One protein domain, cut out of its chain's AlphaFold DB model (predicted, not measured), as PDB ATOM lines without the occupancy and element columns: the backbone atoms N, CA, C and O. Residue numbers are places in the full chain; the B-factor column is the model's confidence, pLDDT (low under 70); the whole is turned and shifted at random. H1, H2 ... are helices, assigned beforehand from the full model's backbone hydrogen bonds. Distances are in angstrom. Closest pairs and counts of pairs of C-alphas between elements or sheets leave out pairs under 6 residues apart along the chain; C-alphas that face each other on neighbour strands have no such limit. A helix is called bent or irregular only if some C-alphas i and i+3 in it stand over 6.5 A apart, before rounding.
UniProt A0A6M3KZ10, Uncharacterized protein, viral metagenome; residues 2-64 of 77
ATOM      1  N   LEU A   2     101.087 143.771 170.169       93.50
ATOM      2  CA  LEU A   2     101.670 144.510 171.296       93.50
ATOM      3  C   LEU A   2     100.931 144.273 172.624       93.50
ATOM      4  O   LEU A   2     101.577 144.056 173.641       93.50
ATOM      5  N   HIS A   3      99.593 144.228 172.619       95.12
ATOM      6  CA  HIS A   3      98.819 143.934 173.833       95.12
ATOM      7  C   HIS A   3      99.072 142.534 174.408       95.12
ATOM      8  O   HIS A   3      99.039 142.349 175.624       95.12
ATOM      9  N   GLU A   4      99.334 141.543 173.554       95.00
ATOM     10  CA  GLU A   4      99.658 140.194 174.014       95.00
ATOM     11  C   GLU A   4     101.025 140.172 174.698       95.00
ATOM     12  O   GLU A   4     101.138 139.678 175.820       95.00
ATOM     13  N   LEU A   5     102.021 140.804 174.074       96.19
ATOM     14  CA  LEU A   5     103.361 140.946 174.635       96.19
ATOM     15  C   LEU A   5     103.344 141.743 175.949       96.19
ATOM     16  O   LEU A   5     103.946 141.335 176.940       96.19
ATOM     17  N   HIS A   6     102.570 142.831 175.988       97.44
ATOM     18  CA  HIS A   6     102.328 143.621 177.191       97.44
ATOM     19  C   HIS A   6     101.760 142.762 178.326       97.44
ATOM     20  O   HIS A   6     102.267 142.818 179.446       97.44
ATOM     21  N   ARG A   7     100.741 141.939 178.048       97.25
ATOM     22  CA  ARG A   7     100.158 141.035 179.046       97.25
ATOM     23  C   ARG A   7     101.201 140.059 179.591       97.25
ATOM     24  O   ARG A   7     101.312 139.930 180.806       97.25
ATOM     25  N   MET A   8     101.983 139.424 178.718       97.94
ATOM     26  CA  MET A   8     103.024 138.470 179.119       97.94
ATOM     27  C   MET A   8     104.097 139.125 179.994       97.94
ATOM     28  O   MET A   8     104.404 138.624 181.075       97.94
ATOM     29  N   MET A   9     104.613 140.286 179.586       98.00
ATOM     30  CA  MET A   9     105.608 141.024 180.369       98.00
ATOM     31  C   MET A   9     105.041 141.544 181.693       98.00
ATOM     32  O   MET A   9     105.750 141.589 182.699       98.00
ATOM     33  N   ARG A  10     103.749 141.893 181.739       97.12
ATOM     34  CA  ARG A  10     103.091 142.321 182.979       97.12
ATOM     35  C   ARG A  10     102.940 141.162 183.961       97.12
ATOM     36  O   ARG A  10     103.152 141.353 185.159       97.12
ATOM     37  N   GLU A  11     102.596 139.976 183.464       97.56
ATOM     38  CA  GLU A  11     102.548 138.741 184.252       97.56
ATOM     39  C   GLU A  11     103.942 138.354 184.765       97.56
ATOM     40  O   GLU A  11     104.093 138.073 185.956       97.56
ATOM     41  N   TYR A  12     104.965 138.424 183.906       97.19
ATOM     42  CA  TYR A  12     106.365 138.230 184.288       97.19
ATOM     43  C   TYR A  12     106.772 139.178 185.422       97.19
ATOM     44  O   TYR A  12     107.196 138.713 186.479       97.19
ATOM     45  N   ASN A  13     106.547 140.488 185.256       97.38
ATOM     46  CA  ASN A  13     106.852 141.488 186.279       97.38
ATOM     47  C   ASN A  13     106.161 141.172 187.612       97.38
ATOM     48  O   ASN A  13     106.787 141.218 188.665       97.38
ATOM     49  N   GLY A  14     104.874 140.814 187.577       96.44
ATOM     50  CA  GLY A  14     104.127 140.453 188.783       96.44
ATOM     51  C   GLY A  14     104.650 139.195 189.486       96.44
ATOM     52  O   GLY A  14     104.490 139.079 190.702       96.44
ATOM     53  N   ARG A  15     105.272 138.273 188.741       95.44
ATOM     54  CA  ARG A  15     105.884 137.046 189.268       95.44
ATOM     55  C   ARG A  15     107.236 137.307 189.930       95.44
ATOM     56  O   ARG A  15     107.468 136.762 191.004       95.44
ATOM     57  N   VAL A  16     108.103 138.096 189.295       94.56
ATOM     58  CA  VAL A  16     109.495 138.300 189.753       94.56
ATOM     59  C   VAL A  16     109.653 139.509 190.684       94.56
ATOM     60  O   VAL A  16     110.524 139.524 191.542       94.56
ATOM     61  N   ALA A  17     108.758 140.494 190.583       92.44
ATOM     62  CA  ALA A  17     108.788 141.741 191.344       92.44
ATOM     63  C   ALA A  17     107.383 142.102 191.858       92.44
ATOM     64  O   ALA A  17     106.768 143.097 191.467       92.44
ATOM     65  N   TYR A  18     106.827 141.263 192.739       88.31
ATOM     66  CA  TYR A  18     105.474 141.464 193.266       88.31
ATOM     67  C   TYR A  18     105.333 142.809 194.001       88.31
ATOM     68  O   TYR A  18     105.975 143.052 195.022       88.31
ATOM     69  N   GLY A  19     104.434 143.667 193.509       87.81
ATOM     70  CA  GLY A  19     104.178 144.990 194.087       87.81
ATOM     71  C   GLY A  19     105.191 146.071 193.691       87.81
ATOM     72  O   GLY A  19     105.076 147.196 194.178       87.81
ATOM     73  N   SER A  20     106.140 145.760 192.808       93.50
ATOM     74  CA  SER A  20     107.117 146.699 192.250       93.50
ATOM     75  C   SER A  20     107.305 146.477 190.740       93.50
ATOM     76  O   SER A  20     106.526 145.771 190.093       93.50
ATOM     77  N   GLU A  21     108.300 147.147 190.158       95.06
ATOM     78  CA  GLU A  21     108.700 146.969 188.764       95.06
ATOM     79  C   GLU A  21     110.138 146.437 188.711       95.06
ATOM     80  O   GLU A  21     111.033 147.015 189.331       95.06
ATOM     81  N   CYS A  22     110.344 145.317 188.011       96.12
ATOM     82  CA  CYS A  22     111.672 144.784 187.698       96.12
ATOM     83  C   CYS A  22     112.320 145.571 186.551       96.12
ATOM     84  O   CYS A  22     111.649 146.288 185.803       96.12
ATOM     85  N   GLN A  23     113.633 145.420 186.380       97.31
ATOM     86  CA  GLN A  23     114.368 146.130 185.336       97.31
ATOM     87  C   GLN A  23     113.933 145.697 183.930       97.31
ATOM     88  O   GLN A  23     113.703 146.558 183.085       97.31
ATOM     89  N   ALA A  24     113.716 144.397 183.706       97.62
ATOM     90  CA  ALA A  24     113.234 143.869 182.428       97.62
ATOM     91  C   ALA A  24     111.902 144.496 181.981       97.62
ATOM     92  O   ALA A  24     111.681 144.715 180.793       97.62
ATOM     93  N   TRP A  25     111.010 144.824 182.924       97.75
ATOM     94  CA  TRP A  25     109.774 145.548 182.619       97.75
ATOM     95  C   TRP A  25     110.052 146.971 182.127       97.75
ATOM     96  O   TRP A  25     109.475 147.397 181.129       97.75
ATOM     97  N   GLY A  26     110.949 147.694 182.801       97.56
ATOM     98  CA  GLY A  26     111.368 149.030 182.378       97.56
ATOM     99  C   GLY A  26     112.014 149.023 180.990       97.56
ATOM    100  O   GLY A  26     111.654 149.841 180.144       97.56
ATOM    101  N   ASP A  27     112.898 148.058 180.739       98.19
ATOM    102  CA  ASP A  27     113.572 147.888 179.450       98.19
ATOM    103  C   ASP A  27     112.571 147.525 178.335       98.19
ATOM    104  O   ASP A  27     112.654 148.069 177.235       98.19
ATOM    105  N   PHE A  28     111.550 146.709 178.625       98.06
ATOM    106  CA  PHE A  28     110.458 146.423 177.685       98.06
ATOM    107  C   PHE A  28     109.675 147.679 177.306       98.06
ATOM    108  O   PHE A  28     109.445 147.939 176.123       98.06
ATOM    109  N   VAL A  29     109.285 148.484 178.300       98.00
ATOM    110  CA  VAL A  29     108.576 149.747 178.056       98.00
ATOM    111  C   VAL A  29     109.435 150.688 177.207       98.00
ATOM    112  O   VAL A  29     108.910 151.313 176.284       98.00
ATOM    113  N   ALA A  30     110.741 150.766 177.478       97.94
ATOM    114  CA  ALA A  30     111.677 151.557 176.681       97.94
ATOM    115  C   ALA A  30     111.758 151.059 175.228       97.94
ATOM    116  O   ALA A  30     111.568 151.858 174.312       97.94
ATOM    117  N   SER A  31     111.912 149.748 175.003       97.38
ATOM    118  CA  SER A  31     111.893 149.155 173.656       97.38
ATOM    119  C   SER A  31     110.600 149.457 172.896       97.38
ATOM    120  O   SER A  31     110.649 149.750 171.704       97.38
ATOM    121  N   CYS A  32     109.432 149.451 173.551       97.50
ATOM    122  CA  CYS A  32     108.182 149.847 172.891       97.50
ATOM    123  C   CYS A  32     108.221 151.294 172.378       97.50
ATOM    124  O   CYS A  32     107.787 151.563 171.254       97.50
ATOM    125  N   TYR A  33     108.762 152.226 173.164       96.88
ATOM    126  CA  TYR A  33     108.916 153.609 172.714       96.88
ATOM    127  C   TYR A  33     109.939 153.741 171.585       96.88
ATOM    128  O   TYR A  33     109.664 154.455 170.621       96.88
ATOM    129  N   ASP A  34     111.068 153.046 171.675       97.00
ATOM    130  CA  ASP A  34     112.163 153.186 170.714       97.00
ATOM    131  C   ASP A  34     111.861 152.511 169.368       97.00
ATOM    132  O   ASP A  34     112.137 153.082 168.311       97.00
ATOM    133  N   GLU A  35     111.265 151.318 169.384       96.00
ATOM    134  CA  GLU A  35     111.054 150.505 168.178       96.00
ATOM    135  C   GLU A  35     109.681 150.725 167.536       96.00
ATOM    136  O   GLU A  35     109.539 150.642 166.314       96.00
ATOM    137  N   ILE A  36     108.660 151.011 168.348       94.50
ATOM    138  CA  ILE A  36     107.261 151.110 167.903       94.50
ATOM    139  C   ILE A  36     106.739 152.556 168.010       94.50
ATOM    140  O   ILE A  36     105.762 152.926 167.353       94.50
ATOM    141  N   GLY A  37     107.379 153.412 168.813       95.44
ATOM    142  CA  GLY A  37     106.959 154.802 169.001       95.44
ATOM    143  C   GLY A  37     105.738 154.970 169.908       95.44
ATOM    144  O   GLY A  37     105.047 155.990 169.815       95.44
ATOM    145  N   MET A  38     105.419 153.985 170.756       94.94
ATOM    146  CA  MET A  38     104.258 154.046 171.650       94.94
ATOM    147  C   MET A  38     104.422 153.205 172.916       94.94
ATOM    148  O   MET A  38     105.248 152.302 172.984       94.94
ATOM    149  N   ALA A  39     103.587 153.489 173.915       96.25
ATOM    150  CA  ALA A  39     103.522 152.691 175.131       96.25
ATOM    151  C   ALA A  39     102.859 151.322 174.874       96.25
ATOM    152  O   ALA A  39     101.949 151.234 174.046       96.25
ATOM    153  N   PRO A  40     103.211 150.269 175.635       95.56
ATOM    154  CA  PRO A  40     102.612 148.938 175.471       95.56
ATOM    155  C   PRO A  40     101.123 148.846 175.860       95.56
ATOM    156  O   PRO A  40     100.453 147.873 175.517       95.56
ATOM    157  N   TRP A  41     100.594 149.853 176.562       95.44
ATOM    158  CA  TRP A  41      99.178 149.988 176.937       95.44
ATOM    159  C   TRP A  41      98.409 151.003 176.071       95.44
ATOM    160  O   TRP A  41      97.336 151.452 176.468       95.44
ATOM    161  N   ASP A  42      98.965 151.422 174.933       95.50
ATOM    162  CA  ASP A  42      98.267 152.287 173.978       95.50
ATOM    163  C   ASP A  42      97.135 151.518 173.276       95.50
ATOM    164  O   ASP A  42      97.358 150.415 172.785       95.50
ATOM    165  N   ASP A  43      95.944 152.120 173.159       92.69
ATOM    166  CA  ASP A  43      94.742 151.501 172.568       92.69
ATOM    167  C   ASP A  43      94.959 150.948 171.143       92.69
ATOM    168  O   ASP A  43      94.201 150.101 170.664       92.69
ATOM    169  N   ARG A  44      95.997 151.415 170.439       90.56
ATOM    170  CA  ARG A  44      96.380 150.949 169.097       90.56
ATOM    171  C   ARG A  44      97.149 149.619 169.100       90.56
ATOM    172  O   ARG A  44      97.476 149.115 168.025       90.56
ATOM    173  N   GLY A  45      97.442 149.023 170.256       86.62
ATOM    174  CA  GLY A  45      98.309 147.843 170.379       86.62
ATOM    175  C   GLY A  45      97.836 146.577 169.639       86.62
ATOM    176  O   GLY A  45      98.656 145.723 169.275       86.62
ATOM    177  N   ASP A  46      96.537 146.451 169.352       85.12
ATOM    178  CA  ASP A  46      95.988 145.315 168.591       85.12
ATOM    179  C   ASP A  46      96.251 145.416 167.087       85.12
ATOM    180  O   ASP A  46      96.437 144.394 166.426       85.12
ATOM    181  N   THR A  47      96.302 146.636 166.550       88.50
ATOM    182  CA  THR A  47      96.489 146.910 165.116       88.50
ATOM    183  C   THR A  47      97.915 147.321 164.765       88.50
ATOM    184  O   THR A  47      98.231 147.500 163.590       88.50
ATOM    185  N   THR A  48      98.769 147.468 165.775       90.94
ATOM    186  CA  THR A  48     100.169 147.845 165.613       90.94
ATOM    187  C   THR A  48     100.998 146.653 165.149       90.94
ATOM    188  O   THR A  48     100.945 145.575 165.749       90.94
ATOM    189  N   ASP A  49     101.768 146.874 164.085       93.12
ATOM    190  CA  ASP A  49     102.765 145.926 163.602       93.12
ATOM    191  C   ASP A  49     103.992 145.987 164.517       93.12
ATOM    192  O   ASP A  49     104.568 147.056 164.723       93.12
ATOM    193  N   VAL A  50     104.342 144.852 165.121       94.50
ATOM    194  CA  VAL A  50     105.450 144.747 166.076       94.50
ATOM    195  C   VAL A  50     106.567 143.956 165.404       94.50
ATOM    196  O   VAL A  50     106.288 142.856 164.915       94.50
ATOM    197  N   PRO A  51     107.817 144.457 165.390       95.81
ATOM    198  CA  PRO A  51     108.932 143.739 164.786       95.81
ATOM    199  C   PRO A  51     109.038 142.303 165.311       95.81
ATOM    200  O   PRO A  51     108.986 142.061 166.515       95.81
ATOM    201  N   THR A  52     109.200 141.328 164.414       95.81
ATOM    202  CA  THR A  52     109.244 139.905 164.799       95.81
ATOM    203  C   THR A  52     110.389 139.596 165.766       95.81
ATOM    204  O   THR A  52     110.208 138.795 166.678       95.81
ATOM    205  N   GLU A  53     111.542 140.250 165.600       96.12
ATOM    206  CA  GLU A  53     112.696 140.102 166.499       96.12
ATOM    207  C   GLU A  53     112.377 140.595 167.914       96.12
ATOM    208  O   GLU A  53     112.666 139.899 168.884       96.12
ATOM    209  N   MET A  54     111.681 141.731 168.028       96.50
ATOM    210  CA  MET A  54     111.201 142.263 169.302       96.50
ATOM    211  C   MET A  54     110.211 141.303 169.974       96.50
ATOM    212  O   MET A  54     110.315 141.045 171.172       96.50
ATOM    213  N   VAL A  55     109.261 140.747 169.211       96.75
ATOM    214  CA  VAL A  55     108.303 139.762 169.738       96.75
ATOM    215  C   VAL A  55     109.033 138.537 170.280       96.75
ATOM    216  O   VAL A  55     108.734 138.114 171.395       96.75
ATOM    217  N   ALA A  56     109.977 137.977 169.520       97.38
ATOM    218  CA  ALA A  56     110.737 136.801 169.938       97.38
ATOM    219  C   ALA A  56     111.539 137.081 171.217       97.38
ATOM    220  O   ALA A  56     111.378 136.372 172.205       97.38
ATOM    221  N   TYR A  57     112.310 138.171 171.233       97.75
ATOM    222  CA  TYR A  57     113.146 138.535 172.374       97.75
ATOM    223  C   TYR A  57     112.333 138.712 173.664       97.75
ATOM    224  O   TYR A  57     112.622 138.082 174.680       97.75
ATOM    225  N   TRP A  58     111.276 139.527 173.632       97.81
ATOM    226  CA  TRP A  58     110.473 139.794 174.830       97.81
ATOM    227  C   TRP A  58     109.584 138.615 175.238       97.81
ATOM    228  O   TRP A  58     109.221 138.505 176.408       97.81
ATOM    229  N   THR A  59     109.275 137.703 174.313       98.06
ATOM    230  CA  THR A  59     108.643 136.419 174.652       98.06
ATOM    231  C   THR A  59     109.591 135.552 175.479       98.06
ATOM    232  O   THR A  59     109.186 135.067 176.537       98.06
ATOM    233  N   ASP A  60     110.853 135.425 175.062       97.81
ATOM    234  CA  ASP A  60     111.867 134.664 175.803       97.81
ATOM    235  C   ASP A  60     112.094 135.267 177.202       97.81
ATOM    236  O   ASP A  60     112.159 134.540 178.198       97.81
ATOM    237  N   VAL A  61     112.141 136.601 177.313       97.69
ATOM    238  CA  VAL A  61     112.242 137.295 178.613       97.69
ATOM    239  C   VAL A  61     111.030 136.992 179.496       97.69
ATOM    240  O   VAL A  61     111.199 136.583 180.645       97.69
ATOM    241  N   ALA A  62     109.804 137.116 178.974       97.25
ATOM    242  CA  ALA A  62     108.587 136.848 179.743       97.25
ATOM    243  C   ALA A  62     108.496 135.390 180.242       97.25
ATOM    244  O   ALA A  62     107.963 135.112 181.328       97.25
ATOM    245  N   ASN A  63     109.054 134.447 179.483       95.81
ATOM    246  CA  ASN A  63     109.136 133.042 179.879       95.81
ATOM    247  C   ASN A  63     110.263 132.760 180.886       95.81
ATOM    248  O   ASN A  63     110.261 131.696 181.504       95.81
ATOM    249  N   GLY A  64     111.176 133.708 181.118       93.81
ATOM    250  CA  GLY A  64     112.381 133.499 181.925       93.81
ATOM    251  C   GLY A  64     113.431 132.638 181.216       93.81
ATOM    252  O   GLY A  64     114.216 131.961 181.874       93.81
TER     253      GLY A  64
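Overview. This is residues 2 to 64 of the 77 residues of an uncharacterized protein of viral metagenome (UniProt A0A6M3KZ10). Three helices, H1, H2 and H4, stand in an up-and-down bundle, their centres making a triangle, and the small helix H3 packs on the first residues of H1 at one end. Between H2 and H4 the chain passes through H3 at that same end, so look there for the stretch of residues 37 to 51. The printed part has 63 residues with four named helices, in the order H1, H2, H3, H4, and no named strand; its class is all helix. The whole is compact, with a radius of gyration of the C-alphas of 10.9 A, and its C-alphas span 30 by 21 by 18 A.

Arrangement. Start at the first printed residue with H1, residues 2 to 16, the hub, which touches the three other helices. Next comes H2, residues 23 to 36; look at residues 9 to 13 of H1 and residues 24 to 28 of H2, the parts alone with which the two touch. Their closest C-alphas are those of Asn 13 and Trp 25, 6.2 A apart, and the two helices form a hairpin at a shallow tilt of 13 degrees, opposite ways. Then find H3, residues 43 to 46, which touches H1 at residues 2 to 3 alone; the closest C-alphas, of Leu 2 and Gly 45, are 4.8 A apart. H3 and H2 are apart. Last comes H4, residues 52 to 63, which touches H1 with 12 pairs of C-alphas within 8 A, the closest being those of Met 9 and Ala 62 at 5.2 A. H1 and H4 run the same way at a shallow tilt of 25 degrees. H2 and H4 are close but not clearly touching: their closest C-alphas, of Phe 28 and Trp 58, are 7.2 A apart, and they run opposite ways at a shallow tilt of 15 degrees. H3 and H4 are apart. H1, H2 and H4 make the bundle, up and down, each running against the one before it in the chain. In H1, H2 and H4 you will find each O i to N i+4 pair within hydrogen-bond range; H3 is too short for such a pair.

Along the chain. Find C-alpha 2 at (101.670, 144.510, 171.296); from there H1 runs 21.0 A to C-alpha 16. H2 begins at C-alpha 23, at (114.368, 146.130, 185.336), and runs 19.5 A to C-alpha 36. H3 is irregular, with C-alphas 43 and 46 7.5 A apart. H4 runs 16.6 A from C-alpha 52 to C-alpha 63, at (109.136, 133.042, 179.879).

Size, cuts and confidence. The two C-alphas farthest apart are those of Gly 19 and Asp 49, at 30.5 A. The printed part has no cut. The link from H3 to H4 is tight, and those from H1 to H2 and from H2 to H3 are short. The mean pLDDT of the printed part is 95.4, and no printed residue is under 70.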